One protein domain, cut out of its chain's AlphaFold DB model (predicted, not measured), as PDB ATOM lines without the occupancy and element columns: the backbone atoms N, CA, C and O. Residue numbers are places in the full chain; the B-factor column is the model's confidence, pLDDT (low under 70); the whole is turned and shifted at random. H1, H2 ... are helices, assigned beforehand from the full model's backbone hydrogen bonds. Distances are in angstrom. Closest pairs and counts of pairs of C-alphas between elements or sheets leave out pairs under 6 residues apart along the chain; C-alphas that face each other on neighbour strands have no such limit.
ATOM      1  N   LYS A  32     263.956 342.181 322.256       88.06
ATOM      2  CA  LYS A  32     264.788 342.399 321.061       88.06
ATOM      3  C   LYS A  32     264.977 343.886 320.812       88.06
ATOM      4  O   LYS A  32     266.091 344.344 320.592       88.06
ATOM      5  N   ARG A  33     263.883 344.641 320.888       88.75
ATOM      6  CA  ARG A  33     263.918 346.085 320.689       88.75
ATOM      7  C   ARG A  33     264.660 346.811 321.809       88.75
ATOM      8  O   ARG A  33     265.343 347.791 321.535       88.75
ATOM      9  N   LEU A  34     264.557 346.310 323.039       88.94
ATOM     10  CA  LEU A  34     265.345 346.788 324.174       88.94
ATOM     11  C   LEU A  34     266.850 346.640 323.901       88.94
ATOM     12  O   LEU A  34     267.574 347.628 323.990       88.94
ATOM     13  N   ASP A  35     267.308 345.451 323.495       88.62
ATOM     14  CA  ASP A  35     268.720 345.195 323.154       88.62
ATOM     15  C   ASP A  35     269.197 346.052 321.963       88.62
ATOM     16  O   ASP A  35     270.302 346.592 321.984       88.62
ATOM     17  N   GLU A  36     268.352 346.252 320.945       92.69
ATOM     18  CA  GLU A  36     268.655 347.143 319.816       92.69
ATOM     19  C   GLU A  36     268.848 348.604 320.242       92.69
ATOM     20  O   GLU A  36     269.790 349.255 319.782       92.69
ATOM     21  N   ILE A  37     267.973 349.124 321.113       92.44
ATOM     22  CA  ILE A  37     268.090 350.485 321.652       92.44
ATOM     23  C   ILE A  37     269.361 350.608 322.481       92.44
ATOM     24  O   ILE A  37     270.140 351.529 322.239       92.44
ATOM     25  N   ASN A  38     269.592 349.661 323.391       89.38
ATOM     26  CA  ASN A  38     270.747 349.677 324.273       89.38
ATOM     27  C   ASN A  38     272.058 349.743 323.471       89.38
ATOM     28  O   ASN A  38     272.806 350.713 323.549       89.38
ATOM     29  N   ARG A  39     272.266 348.795 322.549       91.81
ATOM     30  CA  ARG A  39     273.477 348.750 321.710       91.81
ATOM     31  C   ARG A  39     273.681 350.001 320.861       91.81
ATOM     32  O   ARG A  39     274.817 350.351 320.541       91.81
ATOM     33  N   ALA A  40     272.602 350.633 320.406       92.38
ATOM     34  CA  ALA A  40     272.707 351.845 319.606       92.38
ATOM     35  C   ALA A  40     273.159 353.043 320.455       92.38
ATOM     36  O   ALA A  40     273.984 353.830 319.987       92.38
ATOM     37  N   TYR A  41     272.659 353.153 321.687       91.88
ATOM     38  CA  TYR A  41     273.057 354.194 322.633       91.88
ATOM     39  C   TYR A  41     274.464 353.960 323.198       91.88
ATOM     40  O   TYR A  41     275.259 354.893 323.174       91.88
ATOM     41  N   GLU A  42     274.841 352.729 323.552       91.00
ATOM     42  CA  GLU A  42     276.215 352.383 323.956       91.00
ATOM     43  C   GLU A  42     277.246 352.800 322.897       91.00
ATOM     44  O   GLU A  42     278.246 353.458 323.197       91.00
ATOM     45  N   LYS A  43     276.982 352.473 321.622       92.62
ATOM     46  CA  LYS A  43     277.833 352.913 320.506       92.62
ATOM     47  C   LYS A  43     277.868 354.431 320.390       92.62
ATOM     48  O   LYS A  43     278.917 354.990 320.077       92.62
ATOM     49  N   LEU A  44     276.726 355.090 320.602       92.25
ATOM     50  CA  LEU A  44     276.633 356.541 320.513       92.25
ATOM     51  C   LEU A  44     277.500 357.185 321.588       92.25
ATOM     52  O   LEU A  44     278.257 358.093 321.263       92.25
ATOM     53  N   PHE A  45     277.463 356.685 322.822       90.56
ATOM     54  CA  PHE A  45     278.317 357.171 323.905       90.56
ATOM     55  C   PHE A  45     279.790 356.956 323.591       90.56
ATOM     56  O   PHE A  45     280.549 357.918 323.630       90.56
ATOM     57  N   GLY A  46     280.180 355.741 323.189       90.56
ATOM     58  CA  GLY A  46     281.572 355.440 322.847       90.56
ATOM     59  C   GLY A  46     282.130 356.379 321.776       90.56
ATOM     60  O   GLY A  46     283.206 356.948 321.948       90.56
ATOM     61  N   LEU A  47     281.361 356.613 320.712       92.19
ATOM     62  CA  LEU A  47     281.765 357.509 319.632       92.19
ATOM     63  C   LEU A  47     281.762 358.984 320.049       92.19
ATOM     64  O   LEU A  47     282.586 359.763 319.585       92.19
ATOM     65  N   THR A  48     280.855 359.375 320.944       90.94
ATOM     66  CA  THR A  48     280.806 360.743 321.471       90.94
ATOM     67  C   THR A  48     282.019 361.043 322.349       90.94
ATOM     68  O   THR A  48     282.619 362.109 322.220       90.94
ATOM     69  N   GLU A  49     282.418 360.096 323.200       88.38
ATOM     70  CA  GLU A  49     283.622 360.202 324.028       88.38
ATOM     71  C   GLU A  49     284.897 360.219 323.178       88.38
ATOM     72  O   GLU A  49     285.797 361.018 323.433       88.38
ATOM     73  N   GLN A  50     284.969 359.377 322.143       90.62
ATOM     74  CA  GLN A  50     286.070 359.404 321.181       90.62
ATOM     75  C   GLN A  50     286.165 360.769 320.492       90.62
ATOM     76  O   GLN A  50     287.219 361.398 320.517       90.62
ATOM     77  N   LEU A  51     285.050 361.260 319.950       92.50
ATOM     78  CA  LEU A  51     284.989 362.543 319.258       92.50
ATOM     79  C   LEU A  51     285.381 363.712 320.171       92.50
ATOM     80  O   LEU A  51     286.069 364.632 319.735       92.50
ATOM     81  N   LYS A  52     284.974 363.677 321.446       89.56
ATOM     82  CA  LYS A  52     285.387 364.665 322.450       89.56
ATOM     83  C   LYS A  52     286.907 364.656 322.645       89.56
ATOM     84  O   LYS A  52     287.512 365.722 322.607       89.56
ATOM     85  N   ARG A  53     287.524 363.479 322.805       89.00
ATOM     86  CA  ARG A  53     288.985 363.346 322.973       89.00
ATOM     87  C   ARG A  53     289.753 363.831 321.751       89.00
ATOM     88  O   ARG A  53     290.661 364.640 321.891       89.00
ATOM     89  N   GLU A  54     289.352 363.394 320.561       91.69
ATOM     90  CA  GLU A  54     289.985 363.822 319.309       91.69
ATOM     91  C   GLU A  54     289.879 365.339 319.121       91.69
ATOM     92  O   GLU A  54     290.824 365.982 318.671       91.69
ATOM     93  N   LEU A  55     288.749 365.939 319.512       91.62
ATOM     94  CA  LEU A  55     288.567 367.387 319.475       91.62
ATOM     95  C   LEU A  55     289.488 368.114 320.472       91.62
ATOM     96  O   LEU A  55     290.056 369.152 320.129       91.62
ATOM     97  N   GLU A  56     289.643 367.586 321.689       89.56
ATOM     98  CA  GLU A  56     290.551 368.128 322.713       89.56
ATOM     99  C   GLU A  56     292.016 368.072 322.256       89.56
ATOM    100  O   GLU A  56     292.742 369.060 322.404       89.56
ATOM    101  N   GLU A  57     292.424 366.965 321.634       89.19
ATOM    102  CA  GLU A  57     293.761 366.774 321.061       89.19
ATOM    103  C   GLU A  57     294.007 367.700 319.859       89.19
ATOM    104  O   GLU A  57     295.010 368.416 319.823       89.19
ATOM    105  N   CYS A  58     293.058 367.764 318.919       90.31
ATOM    106  CA  CYS A  58     293.102 368.621 317.727       90.31
ATOM    107  C   CYS A  58     293.249 370.109 318.089       90.31
ATOM    108  O   CYS A  58     294.030 370.851 317.484       90.31
ATOM    109  N   LEU A  59     292.542 370.557 319.131       89.38
ATOM    110  CA  LEU A  59     292.604 371.935 319.619       89.38
ATOM    111  C   LEU A  59     293.691 372.166 320.680       89.38
ATOM    112  O   LEU A  59     293.825 373.293 321.157       89.38
ATOM    113  N   LYS A  60     294.484 371.135 321.015       85.00
ATOM    114  CA  LYS A  60     295.577 371.166 322.006       85.00
ATOM    115  C   LYS A  60     295.137 371.776 323.339       85.00
ATOM    116  O   LYS A  60     295.847 372.588 323.935       85.00
ATOM    117  N   ARG A  61     293.930 371.432 323.791       76.31
ATOM    118  CA  ARG A  61     293.332 372.047 324.979       76.31
ATOM    119  C   ARG A  61     293.865 371.423 326.265       76.31
ATOM    120  O   ARG A  61     293.842 370.213 326.434       76.31
ATOM    121  N   GLU A  62     294.246 372.269 327.222       73.06
ATOM    122  CA  GLU A  62     294.609 371.818 328.577       73.06
ATOM    123  C   GLU A  62     293.383 371.527 329.458       73.06
ATOM    124  O   GLU A  62     293.479 370.789 330.437       73.06
ATOM    125  N   LYS A  63     292.229 372.132 329.144       77.88
ATOM    126  CA  LYS A  63     290.989 371.988 329.921       77.88
ATOM    127  C   LYS A  63     289.925 371.227 329.129       77.88
ATOM    128  O   LYS A  63     289.718 371.579 327.964       77.88
ATOM    129  N   PRO A  64     289.180 370.305 329.764       76.25
ATOM    130  CA  PRO A  64     288.075 369.607 329.117       76.25
ATOM    131  C   PRO A  64     287.008 370.566 328.585       76.25
ATOM    132  O   PRO A  64     286.812 371.663 329.129       76.25
ATOM    133  N   PHE A  65     286.298 370.156 327.536       76.94
ATOM    134  CA  PHE A  65     285.131 370.902 327.062       76.94
ATOM    135  C   PHE A  65     283.997 370.870 328.083       76.94
ATOM    136  O   PHE A  65     283.689 369.825 328.659       76.94
ATOM    137  N   SER A  66     283.336 372.018 328.257       82.19
ATOM    138  CA  SER A  66     282.030 372.033 328.915       82.19
ATOM    139  C   SER A  66     280.991 371.352 328.024       82.19
ATOM    140  O   SER A  66     281.111 371.354 326.796       82.19
ATOM    141  N   PHE A  67     279.935 370.814 328.632       81.62
ATOM    142  CA  PHE A  67     278.847 370.178 327.892       81.62
ATOM    143  C   PHE A  67     278.223 371.099 326.837       81.62
ATOM    144  O   PHE A  67     277.996 370.683 325.703       81.62
ATOM    145  N   THR A  68     277.986 372.365 327.187       85.25
ATOM    146  CA  THR A  68     277.387 373.358 326.288       85.25
ATOM    147  C   THR A  68     278.279 373.630 325.082       85.25
ATOM    148  O   THR A  68     277.807 373.636 323.953       85.25
ATOM    149  N   GLU A  69     279.583 373.777 325.309       85.56
ATOM    150  CA  GLU A  69     280.561 374.004 324.240       85.56
ATOM    151  C   GLU A  69     280.657 372.797 323.297       85.56
ATOM    152  O   GLU A  69     280.737 372.951 322.078       85.56
ATOM    153  N   PHE A  70     280.574 371.586 323.849       88.00
ATOM    154  CA  PHE A  70     280.555 370.367 323.052       88.00
ATOM    155  C   PHE A  70     279.239 370.192 322.271       88.00
ATOM    156  O   PHE A  70     279.253 369.772 321.114       88.00
ATOM    157  N   LEU A  71     278.091 370.567 322.844       86.31
ATOM    158  CA  LEU A  71     276.819 370.607 322.113       86.31
ATOM    159  C   LEU A  71     276.835 371.619 320.962       86.31
ATOM    160  O   LEU A  71     276.321 371.318 319.878       86.31
ATOM    161  N   ASP A  72     277.424 372.794 321.177       88.44
ATOM    162  CA  ASP A  72     277.583 373.808 320.136       88.44
ATOM    163  C   ASP A  72     278.406 373.245 318.974       88.44
ATOM    164  O   ASP A  72     278.008 373.365 317.814       88.44
ATOM    165  N   PHE A  73     279.498 372.535 319.271       91.50
ATOM    166  CA  PHE A  73     280.273 371.809 318.266       91.50
ATOM    167  C   PHE A  73     279.423 370.777 317.501       91.50
ATOM    168  O   PHE A  73     279.437 370.750 316.269       91.50
ATOM    169  N   LEU A  74     278.635 369.955 318.204       88.38
ATOM    170  CA  LEU A  74     277.826 368.903 317.575       88.38
ATOM    171  C   LEU A  74     276.728 369.434 316.638       88.38
ATOM    172  O   LEU A  74     276.238 368.685 315.785       88.38
ATOM    173  N   THR A  75     276.310 370.686 316.822       87.44
ATOM    174  CA  THR A  75     275.215 371.325 316.075       87.44
ATOM    175  C   THR A  75     275.684 372.326 315.019       87.44
ATOM    176  O   THR A  75     274.890 372.706 314.158       87.44
ATOM    177  N   SER A  76     276.960 372.712 315.048       89.50
ATOM    178  CA  SER A  76     277.565 373.675 314.124       89.50
ATOM    179  C   SER A  76     278.157 373.019 312.871       89.50
ATOM    180  O   SER A  76     278.317 371.800 312.788       89.50
ATOM    181  N   ASP A  77     278.547 373.854 311.902       89.06
ATOM    182  CA  ASP A  77     279.489 373.453 310.852       89.06
ATOM    183  C   ASP A  77     280.826 373.088 311.511       89.06
ATOM    184  O   ASP A  77     281.527 373.943 312.052       89.06
ATOM    185  N   THR A  78     281.142 371.796 311.493       89.94
ATOM    186  CA  THR A  78     282.258 371.202 312.232       89.94
ATOM    187  C   THR A  78     283.596 371.801 311.824       89.94
ATOM    188  O   THR A  78     284.388 372.167 312.690       89.94
ATOM    189  N   GLN A  79     283.835 371.957 310.521       89.62
ATOM    190  CA  GLN A  79     285.103 372.487 310.032       89.62
ATOM    191  C   GLN A  79     285.239 373.955 310.436       89.62
ATOM    192  O   GLN A  79     286.229 374.335 311.059       89.62
ATOM    193  N   LYS A  80     284.216 374.777 310.177       90.25
ATOM    194  CA  LYS A  80     284.251 376.196 310.563       90.25
ATOM    195  C   LYS A  80     284.411 376.386 312.066       90.25
ATOM    196  O   LYS A  80     285.155 377.270 312.493       90.25
ATOM    197  N   TRP A  81     283.738 375.564 312.868       92.94
ATOM    198  CA  TRP A  81     283.803 375.642 314.322       92.94
ATOM    199  C   TRP A  81     285.220 375.359 314.835       92.94
ATOM    200  O   TRP A  81     285.753 376.160 315.601       92.94
ATOM    201  N   ILE A  82     285.868 374.291 314.348       91.56
ATOM    202  CA  ILE A  82     287.245 373.937 314.733       91.56
ATOM    203  C   ILE A  82     288.215 375.066 314.376       91.56
ATOM    204  O   ILE A  82     288.977 375.500 315.235       91.56
ATOM    205  N   TYR A  83     288.164 375.592 313.146       90.38
ATOM    206  CA  TYR A  83     289.045 376.696 312.745       90.38
ATOM    207  C   TYR A  83     288.809 377.957 313.586       90.38
ATOM    208  O   TYR A  83     289.770 378.598 314.008       90.38
ATOM    209  N   THR A  84     287.547 378.291 313.877       89.81
ATOM    210  CA  THR A  84     287.203 379.440 314.731       89.81
ATOM    211  C   THR A  84     287.820 379.285 316.117       89.81
ATOM    212  O   THR A  84     288.543 380.170 316.574       89.81
ATOM    213  N   LYS A  85     287.613 378.132 316.763       89.88
ATOM    214  CA  LYS A  85     288.166 377.859 318.094       89.88
ATOM    215  C   LYS A  85     289.682 377.771 318.102       89.88
ATOM    216  O   LYS A  85     290.307 378.272 319.030       89.88
ATOM    217  N   HIS A  86     290.288 377.223 317.056       88.69
ATOM    218  CA  HIS A  86     291.738 377.182 316.927       88.69
ATOM    219  C   HIS A  86     292.350 378.589 316.857       88.69
ATOM    220  O   HIS A  86     293.334 378.859 317.546       88.69
ATOM    221  N   ILE A  87     291.758 379.495 316.070       86.81
ATOM    222  CA  ILE A  87     292.190 380.898 315.972       86.81
ATOM    223  C   ILE A  87     292.025 381.609 317.320       86.81
ATOM    224  O   ILE A  87     292.963 382.265 317.777       86.81
ATOM    225  N   GLU A  88     290.867 381.439 317.969       87.62
ATOM    226  CA  GLU A  88     290.564 382.024 319.281       87.62
ATOM    227  C   GLU A  88     291.550 381.555 320.361       87.62
ATOM    228  O   GLU A  88     292.132 382.375 321.066       87.62
ATOM    229  N   TYR A  89     291.778 380.245 320.487       86.06
ATOM    230  CA  TYR A  89     292.605 379.688 321.561       86.06
ATOM    231  C   TYR A  89     294.099 379.964 321.385       86.06
ATOM    232  O   TYR A  89     294.811 380.115 322.375       86.06
ATOM    233  N   ASN A  90     294.576 380.070 320.142       83.06
ATOM    234  CA  ASN A  90     295.981 380.353 319.850       83.06
ATOM    235  C   ASN A  90     296.273 381.857 319.677       83.06
ATOM    236  O   ASN A  90     297.399 382.218 319.341       83.06
ATOM    237  N   ASN A  91     295.290 382.737 319.918       83.38
ATOM    238  CA  ASN A  91     295.402 384.192 319.743       83.38
ATOM    239  C   ASN A  91     295.959 384.595 318.364       83.38
ATOM    240  O   ASN A  91     296.764 385.524 318.243       83.38
ATOM    241  N   LEU A  92     295.554 383.876 317.318       82.25
ATOM    242  CA  LEU A  92     296.014 384.140 315.959       82.25
ATOM    243  C   LEU A  92     295.248 385.335 315.383       82.25
ATOM    244  O   LEU A  92     294.036 385.453 315.551       82.25
ATOM    245  N   ASN A  93     295.948 386.226 314.682       80.38
ATOM    246  CA  ASN A  93     295.339 387.395 314.055       80.38
ATOM    247  C   ASN A  93     295.642 387.413 312.554       80.38
ATOM    248  O   ASN A  93     296.804 387.483 312.152       80.38
ATOM    249  N   TYR A  94     294.585 387.394 311.738       80.00
ATOM    250  CA  TYR A  94     294.656 387.408 310.275       80.00
ATOM    251  C   TYR A  94     293.932 388.641 309.719       80.00
ATOM    252  O   TYR A  94     292.798 388.548 309.243       80.00
ATOM    253  N   PRO A  95     294.552 389.829 309.794       77.19
ATOM    254  CA  PRO A  95     293.913 391.055 309.343       77.19
ATOM    255  C   PRO A  95     293.602 390.996 307.840       77.19
ATOM    256  O   PRO A  95     294.472 390.721 307.018       77.19
ATOM    257  N   GLY A  96     292.349 391.287 307.481       77.56
ATOM    258  CA  GLY A  96     291.902 391.388 306.086       77.56
ATOM    259  C   GLY A  96     291.553 390.064 305.395       77.56
ATOM    260  O   GLY A  96     291.162 390.093 304.228       77.56
ATOM    261  N   ILE A  97     291.639 388.923 306.088       82.44
ATOM    262  CA  ILE A  97     291.227 387.612 305.566       82.44
ATOM    263  C   ILE A  97     290.086 387.076 306.437       82.44
ATOM    264  O   ILE A  97     290.202 387.031 307.657       82.44
ATOM    265  N   ASN A  98     288.963 386.697 305.820       84.31
ATOM    266  CA  ASN A  98     287.852 386.061 306.530       84.31
ATOM    267  C   ASN A  98     288.085 384.548 306.687       84.31
ATOM    268  O   ASN A  98     288.888 383.950 305.969       84.31
ATOM    269  N   LEU A  99     287.353 383.930 307.616       82.19
ATOM    270  CA  LEU A  99     287.497 382.515 307.965       82.19
ATOM    271  C   LEU A  99     287.331 381.588 306.755       82.19
ATOM    272  O   LEU A  99     288.119 380.666 306.585       82.19
ATOM    273  N   GLU A 100     286.350 381.856 305.890       83.69
ATOM    274  CA  GLU A 100     286.117 381.058 304.684       83.69
ATOM    275  C   GLU A 100     287.351 381.019 303.775       83.69
ATOM    276  O   GLU A 100     287.763 379.941 303.361       83.69
ATOM    277  N   LYS A 101     287.999 382.167 303.531       83.31
ATOM    278  CA  LYS A 101     289.229 382.212 302.730       83.31
ATOM    279  C   LYS A 101     290.407 381.537 303.422       83.31
ATOM    280  O   LYS A 101     291.246 380.969 302.735       83.31
ATOM    281  N   LEU A 102     290.498 381.600 304.754       82.56
ATOM    282  CA  LEU A 102     291.554 380.896 305.497       82.56
ATOM    283  C   LEU A 102     291.432 379.376 305.338       82.56
ATOM    284  O   LEU A 102     292.450 378.702 305.197       82.56
ATOM    285  N   ILE A 103     290.198 378.864 305.330       82.50
ATOM    286  CA  ILE A 103     289.904 377.447 305.101       82.50
ATOM    287  C   ILE A 103     290.189 377.073 303.640       82.50
ATOM    288  O   ILE A 103     290.911 376.113 303.397       82.50
ATOM    289  N   GLU A 104     289.675 377.840 302.669       82.38
ATOM    290  CA  GLU A 104     289.848 377.566 301.230       82.38
ATOM    291  C   GLU A 104     291.311 377.580 300.777       82.38
ATOM    292  O   GLU A 104     291.704 376.800 299.914       82.38
ATOM    293  N   LEU A 105     292.119 378.481 301.341       80.94
ATOM    294  CA  LEU A 105     293.537 378.607 301.008       80.94
ATOM    295  C   LEU A 105     294.421 377.606 301.762       80.94
ATOM    296  O   LEU A 105     295.639 377.670 301.609       80.94
ATOM    297  N   GLU A 106     293.837 376.755 302.615       79.38
ATOM    298  CA  GLU A 106     294.565 375.878 303.544       79.38
ATOM    299  C   GLU A 106     295.644 376.644 304.338       79.38
ATOM    300  O   GLU A 106     296.698 376.118 304.691       79.38
ATOM    301  N   ALA A 107     295.382 377.926 304.627       75.62
ATOM    302  CA  ALA A 107     296.369 378.849 305.190       75.62
ATOM    303  C   ALA A 107     296.724 378.527 306.652       75.62
ATOM    304  O   ALA A 107     297.711 379.038 307.183       75.62
ATOM    305  N   ILE A 108     295.905 377.697 307.303       81.12
ATOM    306  CA  ILE A 108     296.107 377.189 308.658       81.12
ATOM    307  C   ILE A 108     296.012 375.667 308.596       81.12
ATOM    308  O   ILE A 108     294.969 375.109 308.243       81.12
ATOM    309  N   THR A 109     297.100 375.001 308.970       82.00
ATOM    310  CA  THR A 109     297.147 373.547 309.106       82.00
ATOM    311  C   THR A 109     296.862 373.170 310.556       82.00
ATOM    312  O   THR A 109     297.632 373.518 311.450       82.00
ATOM    313  N   ILE A 110     295.758 372.459 310.784       87.25
ATOM    314  CA  ILE A 110     295.377 371.939 312.100       87.25
ATOM    315  C   ILE A 110     295.590 370.425 312.080       87.25
ATOM    316  O   ILE A 110     294.970 369.705 311.298       87.25
ATOM    317  N   GLU A 111     296.504 369.946 312.916       88.38
ATOM    318  CA  GLU A 111     296.799 368.521 313.057       88.38
ATOM    319  C   GLU A 111     295.590 367.774 313.647       88.38
ATOM    320  O   GLU A 111     294.932 368.283 314.551       88.38
ATOM    321  N   GLY A 112     295.265 366.588 313.119       88.00
ATOM    322  CA  GLY A 112     294.135 365.774 313.596       88.00
ATOM    323  C   GLY A 112     292.743 366.250 313.153       88.00
ATOM    324  O   GLY A 112     291.746 365.601 313.463       88.00
ATOM    325  N   ILE A 113     292.629 367.342 312.382       91.50
ATOM    326  CA  ILE A 113     291.317 367.852 311.945       91.50
ATOM    327  C   ILE A 113     290.533 366.836 311.107       91.50
ATOM    328  O   ILE A 113     289.320 366.716 311.263       91.50
ATOM    329  N   ASN A 114     291.214 366.078 310.246       90.62
ATOM    330  CA  ASN A 114     290.572 365.064 309.414       90.62
ATOM    331  C   ASN A 114     289.993 363.923 310.253       90.62
ATOM    332  O   ASN A 114     288.924 363.418 309.919       90.62
ATOM    333  N   ASP A 115     290.655 363.553 311.350       92.25
ATOM    334  CA  ASP A 115     290.176 362.506 312.253       92.25
ATOM    335  C   ASP A 115     288.886 362.963 312.942       92.25
ATOM    336  O   ASP A 115     287.868 362.279 312.852       92.25
ATOM    337  N   VAL A 116     288.868 364.196 313.461       93.88
ATOM    338  CA  VAL A 116     287.661 364.804 314.051       93.88
ATOM    339  C   VAL A 116     286.513 364.886 313.037       93.88
ATOM    340  O   VAL A 116     285.364 364.585 313.368       93.88
ATOM    341  N   LEU A 117     286.792 365.284 311.790       93.19
ATOM    342  CA  LEU A 117     285.778 365.359 310.731       93.19
ATOM    343  C   LEU A 117     285.213 363.975 310.381       93.19
ATOM    344  O   LEU A 117     283.998 363.833 310.207       93.19
ATOM    345  N   ASN A 118     286.066 362.951 310.320       93.62
ATOM    346  CA  ASN A 118     285.651 361.573 310.071       93.62
ATOM    347  C   ASN A 118     284.784 361.039 311.218       93.62
ATOM    348  O   ASN A 118     283.667 360.576 310.973       93.62
ATOM    349  N   SER A 119     285.232 361.185 312.466       93.31
ATOM    350  CA  SER A 119     284.481 360.767 313.654       93.31
ATOM    351  C   SER A 119     283.156 361.510 313.791       93.31
ATOM    352  O   SER A 119     282.140 360.915 314.159       93.31
ATOM    353  N   LYS A 120     283.098 362.793 313.413       94.44
ATOM    354  CA  LYS A 120     281.836 363.539 313.361       94.44
ATOM    355  C   LYS A 120     280.878 362.978 312.310       94.44
ATOM    356  O   LYS A 120     279.684 362.840 312.585       94.44
ATOM    357  N   ALA A 121     281.377 362.628 311.125       93.50
ATOM    358  CA  ALA A 121     280.557 362.006 310.091       93.50
ATOM    359  C   ALA A 121     280.029 360.628 310.531       93.50
ATOM    360  O   ALA A 121     278.891 360.268 310.217       93.50
ATOM    361  N   GLU A 122     280.819 359.853 311.278       94.38
ATOM    362  CA  GLU A 122     280.358 358.611 311.905       94.38
ATOM    363  C   GLU A 122     279.306 358.871 312.987       94.38
ATOM    364  O   GLU A 122     278.276 358.188 313.019       94.38
ATOM    365  N   PHE A 123     279.511 359.897 313.818       93.50
ATOM    366  CA  PHE A 123     278.560 360.299 314.851       93.50
ATOM    367  C   PHE A 123     277.207 360.660 314.241       93.50
ATOM    368  O   PHE A 123     276.172 360.194 314.716       93.50
ATOM    369  N   ASP A 124     277.192 361.414 313.143       92.31
ATOM    370  CA  ASP A 124     275.951 361.789 312.465       92.31
ATOM    371  C   ASP A 124     275.227 360.573 311.864       92.31
ATOM    372  O   ASP A 124     274.007 360.441 312.019       92.31
ATOM    373  N   LYS A 125     275.959 359.618 311.271       93.00
ATOM    374  CA  LYS A 125     275.383 358.346 310.791       93.00
ATOM    375  C   LYS A 125     274.761 357.534 311.929       93.00
ATOM    376  O   LYS A 125     273.684 356.945 311.768       93.00
ATOM    377  N   LEU A 126     275.428 357.481 313.078       92.56
ATOM    378  CA  LEU A 126     274.950 356.743 314.240       92.56
ATOM    379  C   LEU A 126     273.746 357.432 314.887       92.56
ATOM    380  O   LEU A 126     272.750 356.774 315.184       92.56
ATOM    381  N   LYS A 127     273.772 358.761 314.997       90.12
ATOM    382  CA  LYS A 127     272.638 359.582 315.436       90.12
ATOM    383  C   LYS A 127     271.407 359.343 314.566       90.12
ATOM    384  O   LYS A 127     270.302 359.188 315.085       90.12
ATOM    385  N   ASP A 128     271.576 359.254 313.251       90.38
ATOM    386  CA  ASP A 128     270.476 358.925 312.343       90.38
ATOM    387  C   ASP A 128     270.014 357.468 312.464       90.38
ATOM    388  O   ASP A 128     268.831 357.180 312.269       90.38
ATOM    389  N   THR A 129     270.903 356.548 312.837       88.69
ATOM    390  CA  THR A 129     270.537 355.160 313.161       88.69
ATOM    391  C   THR A 129     269.682 355.097 314.426       88.69
ATOM    392  O   THR A 129     268.627 354.465 314.407       88.69
ATOM    393  N   VAL A 130     270.058 355.826 315.480       90.12
ATOM    394  CA  VAL A 130     269.270 355.934 316.717       90.12
ATOM    395  C   VAL A 130     267.883 356.517 316.431       90.12
ATOM    396  O   VAL A 130     266.879 355.931 316.830       90.12
ATOM    397  N   LYS A 131     267.783 357.590 315.633       87.62
ATOM    398  CA  LYS A 131     266.482 358.158 315.225       87.62
ATOM    399  C   LYS A 131     265.577 357.140 314.514       87.62
ATOM    400  O   LYS A 131     264.356 357.177 314.679       87.62
ATOM    401  N   LYS A 132     266.143 356.217 313.723       90.88
ATOM    402  CA  LYS A 132     265.369 355.184 313.004       90.88
ATOM    403  C   LYS A 132     264.716 354.162 313.937       90.88
ATOM    404  O   LYS A 132     263.716 353.563 313.539       90.88
ATOM    405  N   LEU A 133     265.191 354.015 315.178       89.69
ATOM    406  CA  LEU A 133     264.586 353.135 316.188       89.69
ATOM    407  C   LEU A 133     263.195 353.610 316.644       89.69
ATOM    408  O   LEU A 133     262.447 352.854 317.275       89.69
ATOM    409  N   ARG A 134     262.819 354.853 316.296       88.19
ATOM    410  CA  ARG A 134     261.596 355.547 316.745       88.19
ATOM    411  C   ARG A 134     261.521 355.735 318.263       88.19
ATOM    412  O   ARG A 134     260.460 356.077 318.777       88.19
ATOM    413  N   PHE A 135     262.633 355.513 318.951       89.81
ATOM    414  CA  PHE A 135     262.848 355.857 320.342       89.81
ATOM    415  C   PHE A 135     263.758 357.084 320.366       89.81
ATOM    416  O   PHE A 135     264.860 357.041 319.828       89.81
ATOM    417  N   ASN A 136     263.270 358.187 320.932       86.00
ATOM    418  CA  ASN A 136     264.003 359.447 320.990       86.00
ATOM    419  C   ASN A 136     264.203 359.835 322.451       86.00
ATOM    420  O   ASN A 136     263.294 360.386 323.071       86.00
ATOM    421  N   TYR A 137     265.398 359.575 322.976       90.06
ATOM    422  CA  TYR A 137     265.816 360.075 324.279       90.06
ATOM    423  C   TYR A 137     266.833 361.217 324.116       90.06
ATOM    424  O   TYR A 137     267.803 361.046 323.366       90.06
ATOM    425  N   PRO A 138     266.634 362.386 324.759       87.44
ATOM    426  CA  PRO A 138     267.525 363.534 324.601       87.44
ATOM    427  C   PRO A 138     268.938 363.253 325.131       87.44
ATOM    428  O   PRO A 138     269.092 362.898 326.295       87.44
ATOM    429  N   LEU A 139     269.973 363.513 324.320       83.62
ATOM    430  CA  LEU A 139     271.378 363.347 324.734       83.62
ATOM    431  C   LEU A 139     271.752 364.195 325.953       83.62
ATOM    432  O   LEU A 139     272.546 363.762 326.776       83.62
ATOM    433  N   ILE A 140     271.135 365.369 326.107       85.00
ATOM    434  CA  ILE A 140     271.335 366.238 327.274       85.00
ATOM    435  C   ILE A 140     270.967 365.570 328.594       85.00
ATOM    436  O   ILE A 140     271.607 365.821 329.604       85.00
ATOM    437  N   LYS A 141     269.976 364.673 328.584       88.31
ATOM    438  CA  LYS A 141     269.586 363.922 329.778       88.31
ATOM    439  C   LYS A 141     270.535 362.771 330.093       88.31
ATOM    440  O   LYS A 141     270.360 362.139 331.121       88.31
ATOM    441  N   LEU A 142     271.472 362.465 329.200       88.19
ATOM    442  CA  LEU A 142     272.447 361.383 329.340       88.19
ATOM    443  C   LEU A 142     273.830 361.921 329.714       88.19
ATOM    444  O   LEU A 142     274.773 361.150 329.844       88.19
ATOM    445  N   TRP A 143     273.972 363.238 329.862       88.56
ATOM    446  CA  TRP A 143     275.206 363.844 330.326       88.56
ATOM    447  C   TRP A 143     275.308 363.743 331.848       88.56
ATOM    448  O   TRP A 143     274.456 364.264 332.567       88.56
ATOM    449  N   ASN A 144     276.361 363.092 332.331       86.69
ATOM    450  CA  ASN A 144     276.728 363.101 333.737       86.69
ATOM    451  C   ASN A 144     277.735 364.235 333.975       86.69
ATOM    452  O   ASN A 144     278.872 364.173 333.504       86.69
ATOM    453  N   GLU A 145     277.316 365.272 334.704       83.50
ATOM    454  CA  GLU A 145     278.172 366.420 335.017       83.50
ATOM    455  C   GLU A 145     279.334 366.075 335.955       83.50
ATOM    456  O   GLU A 145     280.406 366.661 335.815       83.50
ATOM    457  N   GLU A 146     279.165 365.130 336.881       84.06
ATOM    458  CA  GLU A 146     280.220 364.750 337.830       84.06
ATOM    459  C   GLU A 146     281.366 364.036 337.109       84.06
ATOM    460  O   GLU A 146     282.537 364.369 337.292       84.06
ATOM    461  N   ASP A 147     281.011 363.108 336.222       82.31
ATOM    462  CA  ASP A 147     281.971 362.314 335.455       82.31
ATOM    463  C   ASP A 147     282.393 362.980 334.128       82.31
ATOM    464  O   ASP A 147     283.262 362.459 333.426       82.31
ATOM    465  N   GLN A 148     281.765 364.103 333.754       80.19
ATOM    466  CA  GLN A 148     281.970 364.816 332.482       80.19
ATOM    467  C   GLN A 148     281.885 363.902 331.244       80.19
ATOM    468  O   GLN A 148     282.673 364.046 330.298       80.19
ATOM    469  N   ARG A 149     280.937 362.959 331.255       83.69
ATOM    470  CA  ARG A 149     280.771 361.934 330.215       83.69
ATOM    471  C   ARG A 149     279.310 361.602 329.954       83.69
ATOM    472  O   ARG A 149     278.448 361.832 330.804       83.69
ATOM    473  N   PHE A 150     279.046 360.990 328.806       85.38
ATOM    474  CA  PHE A 150     277.736 360.405 328.528       85.38
ATOM    475  C   PHE A 150     277.584 359.038 329.200       85.38
ATOM    476  O   PHE A 150     278.458 358.179 329.086       85.38
ATOM    477  N   ALA A 151     276.466 358.836 329.893       86.94
ATOM    478  CA  ALA A 151     276.139 357.585 330.560       86.94
ATOM    479  C   ALA A 151     274.625 357.349 330.602       86.94
ATOM    480  O   ALA A 151     273.813 358.277 330.608       86.94
ATOM    481  N   GLU A 152     274.253 356.078 330.664       87.44
ATOM    482  CA  GLU A 152     272.878 355.661 330.918       87.44
ATOM    483  C   GLU A 152     272.505 355.966 332.364       87.44
ATOM    484  O   GLU A 152     273.314 355.814 333.281       87.44
ATOM    485  N   ASN A 153     271.258 356.373 332.574       89.44
ATOM    486  CA  ASN A 153     270.713 356.623 333.899       89.44
ATOM    487  C   ASN A 153     269.368 355.926 334.082       89.44
ATOM    488  O   ASN A 153     268.816 355.332 333.156       89.44
ATOM    489  N   GLN A 154     268.854 355.984 335.307       90.50
ATOM    490  CA  GLN A 154     267.590 355.349 335.654       90.50
ATOM    491  C   GLN A 154     266.435 355.855 334.774       90.50
ATOM    492  O   GLN A 154     265.709 355.043 334.209       90.50
ATOM    493  N   ASP A 155     266.326 357.171 334.569       91.50
ATOM    494  CA  ASP A 155     265.293 357.774 333.716       91.50
ATOM    495  C   ASP A 155     265.327 357.242 332.272       91.50
ATOM    496  O   ASP A 155     264.283 357.062 331.636       91.50
ATOM    497  N   PHE A 156     266.524 356.987 331.734       92.06
ATOM    498  CA  PHE A 156     266.693 356.369 330.423       92.06
ATOM    499  C   PHE A 156     266.126 354.951 330.412       92.06
ATOM    500  O   PHE A 156     265.303 354.641 329.550       92.06
ATOM    501  N   TRP A 157     266.507 354.117 331.381       89.94
ATOM    502  CA  TRP A 157     266.024 352.741 331.482       89.94
ATOM    503  C   TRP A 157     264.505 352.669 331.651       89.94
ATOM    504  O   TRP A 157     263.847 351.926 330.925       89.94
ATOM    505  N   GLU A 158     263.920 353.526 332.488       89.06
ATOM    506  CA  GLU A 158     262.464 353.622 332.651       89.06
ATOM    507  C   GLU A 158     261.758 354.018 331.343       89.06
ATOM    508  O   GLU A 158     260.700 353.480 330.993       89.06
ATOM    509  N   ALA A 159     262.345 354.943 330.577       90.69
ATOM    510  CA  ALA A 159     261.810 355.346 329.282       90.69
ATOM    511  C   ALA A 159     261.895 354.218 328.239       90.69
ATOM    512  O   ALA A 159     260.938 354.026 327.478       90.69
ATOM    513  N   VAL A 160     263.006 353.475 328.200       89.94
ATOM    514  CA  VAL A 160     263.196 352.317 327.308       89.94
ATOM    515  C   VAL A 160     262.211 351.208 327.661       89.94
ATOM    516  O   VAL A 160     261.505 350.716 326.777       89.94
ATOM    517  N   ASP A 161     262.085 350.870 328.943       85.81
ATOM    518  CA  ASP A 161     261.175 349.830 329.417       85.81
ATOM    519  C   ASP A 161     259.729 350.162 329.071       85.81
ATOM    520  O   ASP A 161     259.010 349.331 328.508       85.81
ATOM    521  N   LYS A 162     259.302 351.406 329.311       86.44
ATOM    522  CA  LYS A 162     257.960 351.865 328.940       86.44
ATOM    523  C   LYS A 162     257.722 351.813 327.432       86.44
ATOM    524  O   LYS A 162     256.616 351.495 327.001       86.44
ATOM    525  N   PHE A 163     258.735 352.126 326.627       89.31
ATOM    526  CA  PHE A 163     258.640 352.101 325.168       89.31
ATOM    527  C   PHE A 163     258.566 350.677 324.597       89.31
ATOM    528  O   PHE A 163     257.830 350.427 323.639       89.31
ATOM    529  N   CYS A 164     259.312 349.744 325.189       88.12
ATOM    530  CA  CYS A 164     259.328 348.332 324.808       88.12
ATOM    531  C   CYS A 164     258.149 347.543 325.402       88.12
ATOM    532  O   CYS A 164     257.825 346.451 324.926       88.12
ATOM    533  N   SER A 165     257.480 348.105 326.408       86.38
ATOM    534  CA  SER A 165     256.290 347.544 327.037       86.38
ATOM    535  C   SER A 165     255.024 347.827 326.231       86.38
ATOM    536  O   SER A 165     254.807 348.912 325.692       86.38
TER     537      SER A 165
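What this domain is: This is residues 32 to 165 of the 258 residues of an uncharacterized protein of Draconibacterium halophilum (UniProt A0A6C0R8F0). Two long helices, H1 and H5, lie side by side and run opposite ways, and the smaller helices are strung along one side of this pair and past its end. H7 sits at the first-residue end of H1, H2 stands across H1 and H5 nearer their other end, and H3, which touches the first part of H5, leads outward to H4; the whole is a rod of 60 by 29 by 20 A. The printed part has 134 residues with seven named helices, H1 to H7 in order, and no named strand: the class is all helix. It is only just loose, close to compact, with a radius of gyration of the C-alphas of 17.5 A.

Where its parts are: Find C-alpha 32 at (264.788, 342.399, 321.061); from there H1 runs 38.7 A through residues 32 to 58, to C-alpha 58 at (293.102, 368.621, 317.727). Next come H2, residues 67 to 75, 12.4 A long, and H3, residues 78 to 89, 16.3 A. H4, residues 99 to 104, spans 8.7 A. At C-alpha 113, (291.317, 367.852, 311.945), H5 begins and runs 28.9 A to residue 132. H6, residues 139 to 142, is 5.1 A long; H7, residues 154 to 164, is 15.3 A and ends at (259.328, 348.332, 324.808).

How they stand to each other: Look first at H1 and H5, which touch at a shallow tilt of 19 degrees, opposite ways; their closest C-alphas, of Glu 54 and Val 116, are 5.8 A apart. With residues 33 to 37 alone, H1 touches H7 at a steep tilt of 41 degrees; the closest C-alphas are Leu 34 and Cys 164, 6.2 A. H2 is close to but not clearly touching H1, about perpendicular at 80 degrees, with Lys 52 and Phe 70 closest at 7.5 A between C-alphas. H3 touches H5 at a steep 47 degrees, C-alphas of Thr 78 and Leu 117 closest at 7.0 A, and touches H4 at a steep 60 degrees, Thr 84 and Leu 99 closest at 7.4 A. H6 is near H1, and close but not clearly touching H7. H5 and H7 are apart. In H1, H2, H3, H4, H5 and H7 every O i to N i+4 pair is within hydrogen-bond range; H6 is too short for one.

The domain as a whole: The C-alphas farthest apart, of Gly 96 and Ser 165, are 60.2 A apart. The printed part has no cut; the link from H6 to H7 is long, and in it residues 143 to 144 pair antiparallel with 149 to 150. The mean pLDDT of the printed part is 87.6, and no printed residue is under 70.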